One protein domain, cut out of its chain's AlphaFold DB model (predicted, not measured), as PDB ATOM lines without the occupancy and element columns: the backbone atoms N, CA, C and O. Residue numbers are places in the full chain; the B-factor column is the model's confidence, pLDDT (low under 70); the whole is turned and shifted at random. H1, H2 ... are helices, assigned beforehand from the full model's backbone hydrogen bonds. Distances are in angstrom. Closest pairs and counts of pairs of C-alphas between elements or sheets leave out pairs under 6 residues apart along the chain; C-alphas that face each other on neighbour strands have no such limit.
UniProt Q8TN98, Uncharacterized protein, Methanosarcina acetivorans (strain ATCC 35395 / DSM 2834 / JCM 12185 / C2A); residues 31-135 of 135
ATOM      1  N   GLU A  31      -7.626   3.113  76.386       81.00
ATOM      2  CA  GLU A  31      -7.292   4.459  75.902       81.00
ATOM      3  C   GLU A  31      -6.163   4.420  74.861       81.00
ATOM      4  O   GLU A  31      -6.310   4.980  73.776       81.00
ATOM      5  N   ALA A  32      -5.079   3.679  75.127       76.00
ATOM      6  CA  ALA A  32      -3.982   3.510  74.172       76.00
ATOM      7  C   ALA A  32      -4.436   2.828  72.869       76.00
ATOM      8  O   ALA A  32      -4.012   3.213  71.779       76.00
ATOM      9  N   ARG A  33      -5.330   1.836  72.963       75.44
ATOM     10  CA  ARG A  33      -5.894   1.147  71.794       75.44
ATOM     11  C   ARG A  33      -6.799   2.061  70.966       75.44
ATOM     12  O   ARG A  33      -6.740   2.011  69.739       75.44
ATOM     13  N   ALA A  34      -7.616   2.887  71.618       80.25
ATOM     14  CA  ALA A  34      -8.457   3.865  70.936       80.25
ATOM     15  C   ALA A  34      -7.611   4.915  70.202       80.25
ATOM     16  O   ALA A  34      -7.919   5.266  69.065       80.25
ATOM     17  N   GLU A  35      -6.519   5.369  70.816       79.69
ATOM     18  CA  GLU A  35      -5.619   6.342  70.201       79.69
ATOM     19  C   GLU A  35      -4.860   5.752  69.004       79.69
ATOM     20  O   GLU A  35      -4.821   6.360  67.936       79.69
ATOM     21  N   LEU A  36      -4.371   4.511  69.121       79.06
ATOM     22  CA  LEU A  36      -3.799   3.767  67.993       79.06
ATOM     23  C   LEU A  36      -4.780   3.631  66.824       79.06
ATOM     24  O   LEU A  36      -4.383   3.761  65.669       79.06
ATOM     25  N   TYR A  37      -6.060   3.381  67.108       79.50
ATOM     26  CA  TYR A  37      -7.080   3.275  66.065       79.50
ATOM     27  C   TYR A  37      -7.293   4.606  65.332       79.50
ATOM     28  O   TYR A  37      -7.378   4.621  64.104       79.50
ATOM     29  N   LYS A  38      -7.325   5.732  66.058       85.69
ATOM     30  CA  LYS A  38      -7.415   7.066  65.443       85.69
ATOM     31  C   LYS A  38      -6.208   7.371  64.560       85.69
ATOM     32  O   LYS A  38      -6.394   7.858  63.451       85.69
ATOM     33  N   LEU A  39      -4.997   7.063  65.033       81.19
ATOM     34  CA  LEU A  39      -3.764   7.280  64.271       81.19
ATOM     35  C   LEU A  39      -3.756   6.460  62.979       81.19
ATOM     36  O   LEU A  39      -3.532   7.026  61.913       81.19
ATOM     37  N   LYS A  40      -4.095   5.165  63.056       78.69
ATOM     38  CA  LYS A  40      -4.201   4.300  61.871       78.69
ATOM     39  C   LYS A  40      -5.228   4.815  60.869       78.69
ATOM     40  O   LYS A  40      -4.947   4.858  59.678       78.69
ATOM     41  N   LYS A  41      -6.399   5.251  61.344       85.44
ATOM     42  CA  LYS A  41      -7.437   5.814  60.473       85.44
ATOM     43  C   LYS A  41      -6.969   7.102  59.781       85.44
ATOM     44  O   LYS A  41      -7.192   7.260  58.587       85.44
ATOM     45  N   ALA A  42      -6.294   7.993  60.509       81.25
ATOM     46  CA  ALA A  42      -5.748   9.229  59.947       81.25
ATOM     47  C   ALA A  42      -4.627   8.966  58.922       81.25
ATOM     48  O   ALA A  42      -4.523   9.667  57.918       81.25
ATOM     49  N   GLU A  43      -3.787   7.960  59.160       78.62
ATOM     50  CA  GLU A  43      -2.758   7.517  58.216       78.62
ATOM     51  C   GLU A  43      -3.373   6.916  56.944       78.62
ATOM     52  O   GLU A  43      -2.946   7.227  55.833       78.62
ATOM     53  N   GLU A  44      -4.425   6.112  57.088       79.12
ATOM     54  CA  GLU A  44      -5.147   5.522  55.963       79.12
ATOM     55  C   GLU A  44      -5.852   6.583  55.104       79.12
ATOM     56  O   GLU A  44      -5.752   6.544  53.877       79.12
ATOM     57  N   GLU A  45      -6.480   7.588  55.724       79.81
ATOM     58  CA  GLU A  45      -7.068   8.735  55.018       79.81
ATOM     59  C   GLU A  45      -6.010   9.514  54.216       79.81
ATOM     60  O   GLU A  45      -6.222   9.789  53.031       79.81
ATOM     61  N   LYS A  46      -4.835   9.777  54.807       78.19
ATOM     62  CA  LYS A  46      -3.702  10.397  54.096       78.19
ATOM     63  C   LYS A  46      -3.208   9.544  52.929       78.19
ATOM     64  O   LYS A  46      -2.936  10.078  51.856       78.19
ATOM     65  N   ASN A  47      -3.122   8.225  53.102       73.88
ATOM     66  CA  ASN A  47      -2.704   7.309  52.038       73.88
ATOM     67  C   ASN A  47      -3.705   7.269  50.874       73.88
ATOM     68  O   ASN A  47      -3.300   7.187  49.713       73.88
ATOM     69  N   ILE A  48      -5.009   7.351  51.156       78.19
ATOM     70  CA  ILE A  48      -6.054   7.448  50.126       78.19
ATOM     71  C   ILE A  48      -5.917   8.758  49.345       78.19
ATOM     72  O   ILE A  48      -6.012   8.755  48.117       78.19
ATOM     73  N   GLU A  49      -5.681   9.874  50.033       76.06
ATOM     74  CA  GLU A  49      -5.490  11.179  49.398       76.06
ATOM     75  C   GLU A  49      -4.218  11.218  48.535       76.06
ATOM     76  O   GLU A  49      -4.272  11.645  47.379       76.06
ATOM     77  N   ALA A  50      -3.106  10.673  49.034       69.56
ATOM     78  CA  ALA A  50      -1.863  10.531  48.278       69.56
ATOM     79  C   ALA A  50      -2.047   9.671  47.015       69.56
ATOM     80  O   ALA A  50      -1.597  10.055  45.936       69.56
ATOM     81  N   ARG A  51      -2.773   8.546  47.115       71.25
ATOM     82  CA  ARG A  51      -3.119   7.706  45.955       71.25
ATOM     83  C   ARG A  51      -3.949   8.459  44.926       71.25
ATOM     84  O   ARG A  51      -3.662   8.364  43.739       71.25
ATOM     85  N   ARG A  52      -4.934   9.249  45.362       75.00
ATOM     86  CA  ARG A  52      -5.728  10.083  44.446       75.00
ATOM     87  C   ARG A  52      -4.853  11.096  43.717       75.00
ATOM     88  O   ARG A  52      -4.961  11.202  42.504       75.00
ATOM     89  N   LEU A  53      -3.971  11.803  44.423       65.31
ATOM     90  CA  LEU A  53      -3.032  12.751  43.809       65.31
ATOM     91  C   LEU A  53      -2.112  12.070  42.792       65.31
ATOM     92  O   LEU A  53      -1.925  12.586  41.691       65.31
ATOM     93  N   PHE A  54      -1.601  10.885  43.126       61.34
ATOM     94  CA  PHE A  54      -0.807  10.062  42.218       61.34
ATOM     95  C   PHE A  54      -1.605   9.633  40.976       61.34
ATOM     96  O   PHE A  54      -1.086   9.658  39.860       61.34
ATOM     97  N   ASP A  55      -2.896   9.334  41.143       68.31
ATOM     98  CA  ASP A  55      -3.810   8.997  40.053       68.31
ATOM     99  C   ASP A  55      -4.158  10.166  39.122       68.31
ATOM    100  O   ASP A  55      -4.570   9.936  37.982       68.31
ATOM    101  N   PHE A  56      -3.918  11.405  39.549       68.69
ATOM    102  CA  PHE A  56      -4.019  12.593  38.698       68.69
ATOM    103  C   PHE A  56      -2.714  12.939  37.969       68.69
ATOM    104  O   PHE A  56      -2.719  13.802  37.088       68.69
ATOM    105  N   LEU A  57      -1.597  12.269  38.282       69.94
ATOM    106  CA  LEU A  57      -0.342  12.485  37.567       69.94
ATOM    107  C   LEU A  57      -0.427  11.944  36.141       69.94
ATOM    108  O   LEU A  57      -0.959  10.852  35.895       69.94
ATOM    109  N   ARG A  58       0.173  12.702  35.213       71.19
ATOM    110  CA  ARG A  58       0.423  12.253  33.840       71.19
ATOM    111  C   ARG A  58       1.178  10.914  33.859       71.19
ATOM    112  O   ARG A  58       2.055  10.755  34.711       71.19
ATOM    113  N   PRO A  59       0.872   9.965  32.955       74.50
ATOM    114  CA  PRO A  59       1.473   8.629  32.965       74.50
ATOM    115  C   PRO A  59       3.005   8.634  33.023       74.50
ATOM    116  O   PRO A  59       3.598   7.840  33.746       74.50
ATOM    117  N   GLU A  60       3.642   9.571  32.325       65.38
ATOM    118  CA  GLU A  60       5.096   9.721  32.274       65.38
ATOM    119  C   GLU A  60       5.666  10.175  33.621       65.38
ATOM    120  O   GLU A  60       6.671   9.644  34.087       65.38
ATOM    121  N   LEU A  61       4.987  11.114  34.290       67.88
ATOM    122  CA  LEU A  61       5.379  11.578  35.621       67.88
ATOM    123  C   LEU A  61       5.205  10.472  36.663       67.88
ATOM    124  O   LEU A  61       5.976  10.363  37.607       67.88
ATOM    125  N   ARG A  62       4.182   9.640  36.478       69.75
ATOM    126  CA  ARG A  62       3.888   8.509  37.350       69.75
ATOM    127  C   ARG A  62       4.964   7.430  37.240       69.75
ATOM    128  O   ARG A  62       5.470   6.975  38.259       69.75
ATOM    129  N   ALA A  63       5.350   7.081  36.011       69.94
ATOM    130  CA  ALA A  63       6.462   6.175  35.740       69.94
ATOM    131  C   ALA A  63       7.776   6.712  36.323       69.94
ATOM    132  O   ALA A  63       8.509   5.962  36.960       69.94
ATOM    133  N   PHE A  64       8.020   8.019  36.186       71.50
ATOM    134  CA  PHE A  64       9.171   8.676  36.795       71.50
ATOM    135  C   PHE A  64       9.165   8.537  38.324       71.50
ATOM    136  O   PHE A  64      10.129   8.030  38.879       71.50
ATOM    137  N   VAL A  65       8.068   8.885  39.009       71.38
ATOM    138  CA  VAL A  65       7.970   8.776  40.479       71.38
ATOM    139  C   VAL A  65       8.120   7.331  40.971       71.38
ATOM    140  O   VAL A  65       8.743   7.105  42.003       71.38
ATOM    141  N   MET A  66       7.588   6.344  40.245       75.25
ATOM    142  CA  MET A  66       7.781   4.931  40.598       75.25
ATOM    143  C   MET A  66       9.239   4.500  40.477       75.25
ATOM    144  O   MET A  66       9.737   3.780  41.342       75.25
ATOM    145  N   GLU A  67       9.915   4.930  39.414       73.94
ATOM    146  CA  GLU A  67      11.325   4.615  39.212       73.94
ATOM    147  C   GLU A  67      12.191   5.313  40.261       73.94
ATOM    148  O   GLU A  67      13.066   4.683  40.846       73.94
ATOM    149  N   MET A  68      11.856   6.560  40.609       72.75
ATOM    150  CA  MET A  68      12.451   7.241  41.753       72.75
ATOM    151  C   MET A  68      12.271   6.428  43.034       72.75
ATOM    152  O   MET A  68      13.255   6.110  43.683       72.75
ATOM    153  N   GLU A  69      11.045   6.047  43.412       72.12
ATOM    154  CA  GLU A  69      10.821   5.235  44.618       72.12
ATOM    155  C   GLU A  69      11.605   3.918  44.593       72.12
ATOM    156  O   GLU A  69      12.087   3.469  45.636       72.12
ATOM    157  N   ARG A  70      11.753   3.300  43.417       76.06
ATOM    158  CA  ARG A  70      12.540   2.078  43.242       76.06
ATOM    159  C   ARG A  70      14.019   2.321  43.538       76.06
ATOM    160  O   ARG A  70      14.585   1.570  44.334       76.06
ATOM    161  N   THR A  71      14.616   3.358  42.954       70.44
ATOM    162  CA  THR A  71      16.011   3.738  43.215       70.44
ATOM    163  C   THR A  71      16.196   4.168  44.667       70.44
ATOM    164  O   THR A  71      17.123   3.716  45.324       70.44
ATOM    165  N   LEU A  72      15.280   4.958  45.235       68.56
ATOM    166  CA  LEU A  72      15.375   5.390  46.632       68.56
ATOM    167  C   LEU A  72      15.424   4.178  47.586       68.56
ATOM    168  O   LEU A  72      16.250   4.141  48.493       68.56
ATOM    169  N   ARG A  73      14.629   3.131  47.318       70.00
ATOM    170  CA  ARG A  73      14.650   1.877  48.096       70.00
ATOM    171  C   ARG A  73      15.912   1.027  47.904       70.00
ATOM    172  O   ARG A  73      16.186   0.204  48.775       70.00
ATOM    173  N   LYS A  74      16.657   1.170  46.796       70.69
ATOM    174  CA  LYS A  74      17.960   0.492  46.570       70.69
ATOM    175  C   LYS A  74      18.985   0.931  47.620       70.69
ATOM    176  O   LYS A  74      19.816   0.122  48.020       70.69
ATOM    177  N   HIS A  75      18.888   2.179  48.080       67.38
ATOM    178  CA  HIS A  75      19.877   2.817  48.952       67.38
ATOM    179  C   HIS A  75      19.412   3.013  50.397       67.38
ATOM    180  O   HIS A  75      20.178   3.517  51.215       67.38
ATOM    181  N   ASP A  76      18.185   2.601  50.727       66.69
ATOM    182  CA  ASP A  76      17.698   2.631  52.101       66.69
ATOM    183  C   ASP A  76      18.482   1.629  52.966       66.69
ATOM    184  O   ASP A  76      18.395   0.416  52.733       66.69
ATOM    185  N   PRO A  77      19.209   2.087  54.004       63.53
ATOM    186  CA  PRO A  77      19.929   1.187  54.904       63.53
ATOM    187  C   PRO A  77      18.966   0.289  55.697       63.53
ATOM    188  O   PRO A  77      19.323  -0.824  56.087       63.53
ATOM    189  N   ILE A  78      17.730   0.753  55.910       64.69
ATOM    190  CA  ILE A  78      16.627   0.013  56.522       64.69
ATOM    191  C   ILE A  78      15.411   0.162  55.604       64.69
ATOM    192  O   ILE A  78      14.971   1.275  55.332       64.69
ATOM    193  N   LYS A  79      14.842  -0.952  55.124       56.53
ATOM    194  CA  LYS A  79      13.665  -0.925  54.235       56.53
ATOM    195  C   LYS A  79      12.514  -0.141  54.876       56.53
ATOM    196  O   LYS A  79      11.942  -0.603  55.860       56.53
ATOM    197  N   GLY A  80      12.129   0.975  54.256       53.97
ATOM    198  CA  GLY A  80      11.034   1.827  54.725       53.97
ATOM    199  C   GLY A  80      11.470   2.993  55.611       53.97
ATOM    200  O   GLY A  80      10.601   3.728  56.082       53.97
ATOM    201  N   ASP A  81      12.773   3.179  55.828       60.59
ATOM    202  CA  ASP A  81      13.296   4.450  56.316       60.59
ATOM    203  C   ASP A  81      13.182   5.507  55.205       60.59
ATOM    204  O   ASP A  81      13.076   5.190  54.023       60.59
ATOM    205  N   SER A  82      13.094   6.785  55.558       66.12
ATOM    206  CA  SER A  82      13.046   7.832  54.534       66.12
ATOM    207  C   SER A  82      14.472   8.195  54.145       66.12
ATOM    208  O   SER A  82      15.262   8.486  55.028       66.12
ATOM    209  N   TYR A  83      14.792   8.349  52.858       70.88
ATOM    210  CA  TYR A  83      16.092   8.893  52.406       70.88
ATOM    211  C   TYR A  83      16.517  10.207  53.111       70.88
ATOM    212  O   TYR A  83      17.695  10.575  53.148       70.88
ATOM    213  N   LYS A  84      15.552  10.917  53.711       73.62
ATOM    214  CA  LYS A  84      15.749  12.101  54.555       73.62
ATOM    215  C   LYS A  84      16.508  11.825  55.862       73.62
ATOM    216  O   LYS A  84      17.088  12.756  56.409       73.62
ATOM    217  N   THR A  85      16.508  10.592  56.367       76.81
ATOM    218  CA  THR A  85      17.155  10.194  57.632       76.81
ATOM    219  C   THR A  85      18.576   9.657  57.446       76.81
ATOM    220  O   THR A  85      19.297   9.524  58.430       76.81
ATOM    221  N   ILE A  86      19.010   9.412  56.202       78.19
ATOM    222  CA  ILE A  86      20.372   8.948  55.866       78.19
ATOM    223  C   ILE A  86      21.424   9.987  56.338       78.19
ATOM    224  O   ILE A  86      21.080  11.128  56.629       78.19
ATOM    225  N   ASP A  87      22.708   9.668  56.464       85.38
ATOM    226  CA  ASP A  87      23.733  10.690  56.745       85.38
ATOM    227  C   ASP A  87      24.102  11.457  55.449       85.38
ATOM    228  O   ASP A  87      24.266  10.812  54.409       85.38
ATOM    229  N   PRO A  88      24.254  12.801  55.448       87.38
ATOM    230  CA  PRO A  88      24.692  13.543  54.262       87.38
ATOM    231  C   PRO A  88      26.008  13.041  53.649       87.38
ATOM    232  O   PRO A  88      26.139  13.049  52.432       87.38
ATOM    233  N   ILE A  89      26.960  12.566  54.462       89.25
ATOM    234  CA  ILE A  89      28.241  12.019  53.983       89.25
ATOM    235  C   ILE A  89      28.009  10.730  53.183       89.25
ATOM    236  O   ILE A  89      28.664  10.496  52.168       89.25
ATOM    237  N   ILE A  90      27.050   9.903  53.611       87.50
ATOM    238  CA  ILE A  90      26.667   8.686  52.883       87.50
ATOM    239  C   ILE A  90      26.021   9.059  51.545       87.50
ATOM    240  O   ILE A  90      26.327   8.437  50.533       87.50
ATOM    241  N   LEU A  91      25.168  10.088  51.523       86.19
ATOM    242  CA  LEU A  91      24.547  10.571  50.286       86.19
ATOM    243  C   LEU A  91      25.564  11.166  49.307       86.19
ATOM    244  O   LEU A  91      25.439  10.949  48.108       86.19
ATOM    245  N   ASP A  92      26.576  11.878  49.801       91.62
ATOM    246  CA  ASP A  92      27.656  12.410  48.965       91.62
ATOM    247  C   ASP A  92      28.511  11.275  48.373       91.62
ATOM    248  O   ASP A  92      28.794  11.243  47.177       91.62
ATOM    249  N   SER A  93      28.843  10.262  49.180       90.88
ATOM    250  CA  SER A  93      29.508   9.052  48.680       90.88
ATOM    251  C   SER A  93      28.658   8.308  47.647       90.88
ATOM    252  O   SER A  93      29.208   7.775  46.685       90.88
ATOM    253  N   LEU A  94      27.339   8.263  47.836       88.81
ATOM    254  CA  LEU A  94      26.411   7.645  46.895       88.81
ATOM    255  C   LEU A  94      26.369   8.417  45.574       88.81
ATOM    256  O   LEU A  94      26.479   7.808  44.516       88.81
ATOM    257  N   LEU A  95      26.264   9.746  45.629       92.19
ATOM    258  CA  LEU A  95      26.264  10.597  44.442       92.19
ATOM    259  C   LEU A  95      27.520  10.379  43.591       92.19
ATOM    260  O   LEU A  95      27.420  10.262  42.372       92.19
ATOM    261  N   ASN A  96      28.684  10.287  44.237       94.56
ATOM    262  CA  ASN A  96      29.941  10.001  43.549       94.56
ATOM    263  C   ASN A  96      29.946   8.599  42.913       94.56
ATOM    264  O   ASN A  96      30.364   8.459  41.770       94.56
ATOM    265  N   SER A  97      29.418   7.579  43.602       93.56
ATOM    266  CA  SER A  97      29.299   6.219  43.049       93.56
ATOM    267  C   SER A  97      28.412   6.175  41.803       93.56
ATOM    268  O   SER A  97      28.804   5.609  40.788       93.56
ATOM    269  N   GLU A  98      27.231   6.795  41.855       93.19
ATOM    270  CA  GLU A  98      26.294   6.820  40.723       93.19
ATOM    271  C   GLU A  98      26.850   7.657  39.550       93.19
ATOM    272  O   GLU A  98      26.591   7.369  38.381       93.19
ATOM    273  N   TYR A  99      27.670   8.676  39.839       94.62
ATOM    274  CA  TYR A  99      28.396   9.422  38.810       94.62
ATOM    275  C   TYR A  99      29.431   8.544  38.099       94.62
ATOM    276  O   TYR A  99      29.492   8.554  36.868       94.62
ATOM    277  N   ASP A 100      30.209   7.765  38.849       94.62
ATOM    278  CA  ASP A 100      31.202   6.853  38.280       94.62
ATOM    279  C   ASP A 100      30.538   5.775  37.403       94.62
ATOM    280  O   ASP A 100      31.019   5.504  36.300       94.62
ATOM    281  N   GLU A 101      29.400   5.216  37.832       91.88
ATOM    282  CA  GLU A 101      28.593   4.274  37.035       91.88
ATOM    283  C   GLU A 101      28.101   4.915  35.725       91.88
ATOM    284  O   GLU A 101      28.264   4.339  34.645       91.88
ATOM    285  N   TYR A 102      27.592   6.149  35.780       92.69
ATOM    286  CA  TYR A 102      27.177   6.884  34.583       92.69
ATOM    287  C   TYR A 102      28.333   7.134  33.603       92.69
ATOM    288  O   TYR A 102      28.153   7.016  32.386       92.69
ATOM    289  N   ILE A 103      29.520   7.484  34.105       91.38
ATOM    290  CA  ILE A 103      30.706   7.708  33.268       91.38
ATOM    291  C   ILE A 103      31.176   6.406  32.613       91.38
ATOM    292  O   ILE A 103      31.551   6.432  31.442       91.38
ATOM    293  N   LEU A 104      31.124   5.277  33.325       91.06
ATOM    294  CA  LEU A 104      31.494   3.964  32.784       91.06
ATOM    295  C   LEU A 104      30.587   3.523  31.630       91.06
ATOM    296  O   LEU A 104      31.076   2.970  30.647       91.06
ATOM    297  N   GLU A 105      29.288   3.800  31.730       89.00
ATOM    298  CA  GLU A 105      28.307   3.480  30.686       89.00
ATOM    299  C   GLU A 105      28.265   4.527  29.557       89.00
ATOM    300  O   GLU A 105      27.620   4.313  28.526       89.00
ATOM    301  N   SER A 106      28.944   5.668  29.721       84.94
ATOM    302  CA  SER A 106      28.955   6.738  28.725       84.94
ATOM    303  C   SER A 106      29.946   6.440  27.593       84.94
ATOM    304  O   SER A 106      31.154   6.357  27.833       84.94
ATOM    305  N   PRO A 107      29.485   6.328  26.333       78.94
ATOM    306  CA  PRO A 107      30.370   6.110  25.206       78.94
ATOM    307  C   PRO A 107      31.252   7.344  24.974       78.94
ATOM    308  O   PRO A 107      30.870   8.472  25.315       78.94
ATOM    309  N   PRO A 108      32.424   7.161  24.344       79.06
ATOM    310  CA  PRO A 108      33.239   8.280  23.904       79.06
ATOM    311  C   PRO A 108      32.431   9.211  22.989       79.06
ATOM    312  O   PRO A 108      31.573   8.779  22.219       79.06
ATOM    313  N   TYR A 109      32.734  10.509  23.067       69.50
ATOM    314  CA  TYR A 109      31.983  11.604  22.430       69.50
ATOM    315  C   TYR A 109      31.741  11.426  20.914       69.50
ATOM    316  O   TYR A 109      30.811  12.001  20.354       69.50
ATOM    317  N   GLU A 110      32.570  10.624  20.252       71.38
ATOM    318  CA  GLU A 110      32.565  10.387  18.806       71.38
ATOM    319  C   GLU A 110      31.408   9.481  18.333       71.38
ATOM    320  O   GLU A 110      31.010   9.569  17.173       71.38
ATOM    321  N   GLU A 111      30.805   8.680  19.222       71.88
ATOM    322  CA  GLU A 111      29.706   7.749  18.912       71.88
ATOM    323  C   GLU A 111      28.518   7.933  19.869       71.88
ATOM    324  O   GLU A 111      28.031   6.988  20.492       71.88
ATOM    325  N   PHE A 112      28.037   9.172  20.015       74.06
ATOM    326  CA  PHE A 112      26.977   9.489  20.974       74.06
ATOM    327  C   PHE A 112      25.639   8.816  20.621       74.06
ATOM    328  O   PHE A 112      24.801   9.358  19.898       74.06
ATOM    329  N   THR A 113      25.428   7.628  21.183       81.56
ATOM    330  CA  THR A 113      24.169   6.889  21.142       81.56
ATOM    331  C   THR A 113      23.716   6.651  22.572       81.56
ATOM    332  O   THR A 113      24.398   5.979  23.337       81.56
ATOM    333  N   ILE A 114      22.558   7.201  22.946       81.38
ATOM    334  CA  ILE A 114      22.019   7.022  24.297       81.38
ATOM    335  C   ILE A 114      21.471   5.597  24.432       81.38
ATOM    336  O   ILE A 114      20.430   5.275  23.846       81.38
ATOM    337  N   THR A 115      22.139   4.768  25.232       87.38
ATOM    338  CA  THR A 115      21.707   3.399  25.546       87.38
ATOM    339  C   THR A 115      20.633   3.376  26.640       87.38
ATOM    340  O   THR A 115      20.323   4.393  27.273       87.38
ATOM    341  N   SER A 116      20.001   2.219  26.847       86.12
ATOM    342  CA  SER A 116      19.084   1.999  27.976       86.12
ATOM    343  C   SER A 116      19.799   2.098  29.321       86.12
ATOM    344  O   SER A 116      19.254   2.666  30.263       86.12
ATOM    345  N   GLU A 117      21.018   1.584  29.379       86.06
ATOM    346  CA  GLU A 117      21.897   1.527  30.540       86.06
ATOM    347  C   GLU A 117      22.302   2.944  30.951       86.06
ATOM    348  O   GLU A 117      22.029   3.351  32.074       86.06
ATOM    349  N   MET A 118      22.757   3.774  30.006       86.81
ATOM    350  CA  MET A 118      23.033   5.193  30.264       86.81
ATOM    351  C   MET A 118      21.824   5.949  30.818       86.81
ATOM    352  O   MET A 118      21.970   6.811  31.681       86.81
ATOM    353  N   LYS A 119      20.614   5.674  30.306       85.75
ATOM    354  CA  LYS A 119      19.390   6.315  30.819       85.75
ATOM    355  C   LYS A 119      19.101   5.893  32.249       85.75
ATOM    356  O   LYS A 119      18.640   6.723  33.025       85.75
ATOM    357  N   LYS A 120      19.339   4.623  32.574       86.56
ATOM    358  CA  LYS A 120      19.183   4.102  33.928       86.56
ATOM    359  C   LYS A 120      20.180   4.773  34.873       86.56
ATOM    360  O   LYS A 120      19.736   5.348  35.859       86.56
ATOM    361  N   GLU A 121      21.465   4.805  34.530       90.06
ATOM    362  CA  GLU A 121      22.465   5.417  35.418       90.06
ATOM    363  C   GLU A 121      22.283   6.941  35.529       90.06
ATOM    364  O   GLU A 121      22.470   7.521  36.595       90.06
ATOM    365  N   LEU A 122      21.782   7.608  34.482       89.06
ATOM    366  CA  LEU A 122      21.398   9.021  34.566       89.06
ATOM    367  C   LEU A 122      20.226   9.263  35.536       89.06
ATOM    368  O   LEU A 122      20.184  10.296  36.208       89.06
ATOM    369  N   LEU A 123      19.258   8.342  35.596       87.38
ATOM    370  CA  LEU A 123      18.152   8.414  36.554       87.38
ATOM    371  C   LEU A 123      18.644   8.173  37.981       87.38
ATOM    372  O   LEU A 123      18.247   8.914  38.882       87.38
ATOM    373  N   ASP A 124      19.514   7.183  38.183       87.69
ATOM    374  CA  ASP A 124      20.081   6.889  39.498       87.69
ATOM    375  C   ASP A 124      20.921   8.079  40.012       87.69
ATOM    376  O   ASP A 124      20.701   8.553  41.133       87.69
ATOM    377  N   LEU A 125      21.734   8.693  39.144       90.81
ATOM    378  CA  LEU A 125      22.470   9.926  39.436       90.81
ATOM    379  C   LEU A 125      21.545  11.104  39.797       90.81
ATOM    380  O   LEU A 125      21.782  11.817  40.778       90.81
ATOM    381  N   ALA A 126      20.466  11.314  39.036       89.56
ATOM    382  CA  ALA A 126      19.493  12.373  39.318       89.56
ATOM    383  C   ALA A 126      18.784  12.165  40.667       89.56
ATOM    384  O   ALA A 126      18.538  13.129  41.399       89.56
ATOM    385  N   ASN A 127      18.485  10.913  41.020       86.56
ATOM    386  CA  ASN A 127      17.874  10.556  42.296       86.56
ATOM    387  C   ASN A 127      18.810  10.831  43.474       86.56
ATOM    388  O   ASN A 127      18.380  11.462  44.444       86.56
ATOM    389  N   ALA A 128      20.081  10.433  43.378       87.50
ATOM    390  CA  ALA A 128      21.086  10.727  44.398       87.50
ATOM    391  C   ALA A 128      21.263  12.247  44.594       87.50
ATOM    392  O   ALA A 128      21.251  12.738  45.726       87.50
ATOM    393  N   ALA A 129      21.318  13.015  43.499       90.12
ATOM    394  CA  ALA A 129      21.417  14.474  43.557       90.12
ATOM    395  C   ALA A 129      20.189  15.113  44.223       90.12
ATOM    396  O   ALA A 129      20.317  16.019  45.047       90.12
ATOM    397  N   MET A 130      18.987  14.623  43.908       87.06
ATOM    398  CA  MET A 130      17.754  15.108  44.521       87.06
ATOM    399  C   MET A 130      17.687  14.775  46.019       87.06
ATOM    400  O   MET A 130      17.295  15.637  46.809       87.06
ATOM    401  N   MET A 131      18.078  13.561  46.427       82.81
ATOM    402  CA  MET A 131      18.161  13.185  47.844       82.81
ATOM    403  C   MET A 131      19.049  14.169  48.614       82.81
ATOM    404  O   MET A 131      18.644  14.650  49.674       82.81
ATOM    405  N   LEU A 132      20.222  14.498  48.062       85.50
ATOM    406  CA  LEU A 132      21.166  15.434  48.668       85.50
ATOM    407  C   LEU A 132      20.621  16.871  48.694       85.50
ATOM    408  O   LEU A 132      20.716  17.533  49.722       85.50
ATOM    409  N   TRP A 133      19.997  17.339  47.607       85.75
ATOM    410  CA  TRP A 133      19.392  18.677  47.520       85.75
ATOM    411  C   TRP A 133      18.217  18.878  48.483       85.75
ATOM    412  O   TRP A 133      17.984  19.982  48.961       85.75
ATOM    413  N   SER A 134      17.446  17.822  48.745       78.00
ATOM    414  CA  SER A 134      16.248  17.873  49.597       78.00
ATOM    415  C   SER A 134      16.529  17.925  51.108       78.00
ATOM    416  O   SER A 134      15.583  17.867  51.901       78.00
ATOM    417  N   ARG A 135      17.811  17.993  51.485       65.88
ATOM    418  CA  ARG A 135      18.300  18.225  52.850       65.88
ATOM    419  C   ARG A 135      18.048  19.660  53.291       65.88
ATOM    420  O   ARG A 135      17.661  19.821  54.468       65.88
TER     421      ARG A 135
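This is residues 31 to 135 of the 135 residues of an uncharacterized protein of Methanosarcina acetivorans (strain ATCC 35395 / DSM 2834 / JCM 12185 / C2A) (UniProt Q8TN98). A long helix, H1, reaches out as an arm from a small body in which a helical hairpin, H3 and H4, packs with one of its helices, H4, on part of H2. H1 and H2 meet near their ends as a V, and residues 31 to 53 of H1 stick out free; at the far end of the length, residues 108 to 113 in the loop of the hairpin stick out too. The printed part has 105 residues with four named helices, in the order H1, H2, H3, H4, and no named strand; its class is all helix. The whole is loose, with a radius of gyration of the C-alphas of 18.4 A, and the C-alphas span 69 by 34 by 19 A, the arm making much of the length.

H1, residues 31 to 55, begins with C-alpha 31 at (-7.292, 4.459, 75.902) and is 36.3 A long from first to last C-alpha. H2, residues 59 to 74, is 22.9 A long and begins with C-alpha 59 at (1.473, 8.629, 32.965). H3, residues 88 to 105, is 25.9 A long. H4, residues 116 to 133, is 25.7 A long and ends with C-alpha 133 at (19.392, 18.677, 47.520).

H1 and H2 are close but not clearly touching: their closest C-alphas, those of Phe 54 and Arg 62, are 6.9 A apart. They run opposite ways at a steep tilt of 48 degrees. H2 touches H4 with residues 68 to 72 alone, and H4 touches H2 with residues 123 to 127 alone; the closest C-alphas, those of Thr 71 and Asp 124, are 6.3 A apart. The lines of H2 and H4 are about perpendicular, at 74 degrees. H3 and H4 form a helical hairpin; they touch, with the closest C-alphas, those of Tyr 102 and Glu 121, 5.0 A apart. They run opposite ways at a shallow tilt of 19 degrees. H1 is apart from H3 and from H4, and H2 is apart from H3. In H1, H2, H3 and H4 every pair of O i and N i+4 is within hydrogen-bond range.

The two C-alphas farthest apart, those of Glu 31 and Glu 110, are 69.9 A from each other. Without the stretches that stand free, the body has 76 residues and spans 36 by 33 by 20 A. The printed part has no cut and ends at Arg 135, the chain's last residue. The link from H1 to H2 is tight, that from H3 to H4 is short, and that from H2 to H3, residues 75 to 87, is long. The mean pLDDT of the printed part is 78.9, and 21 residues are under 70, among them residues 53 to 57, 60 to 63 and 75 to 82.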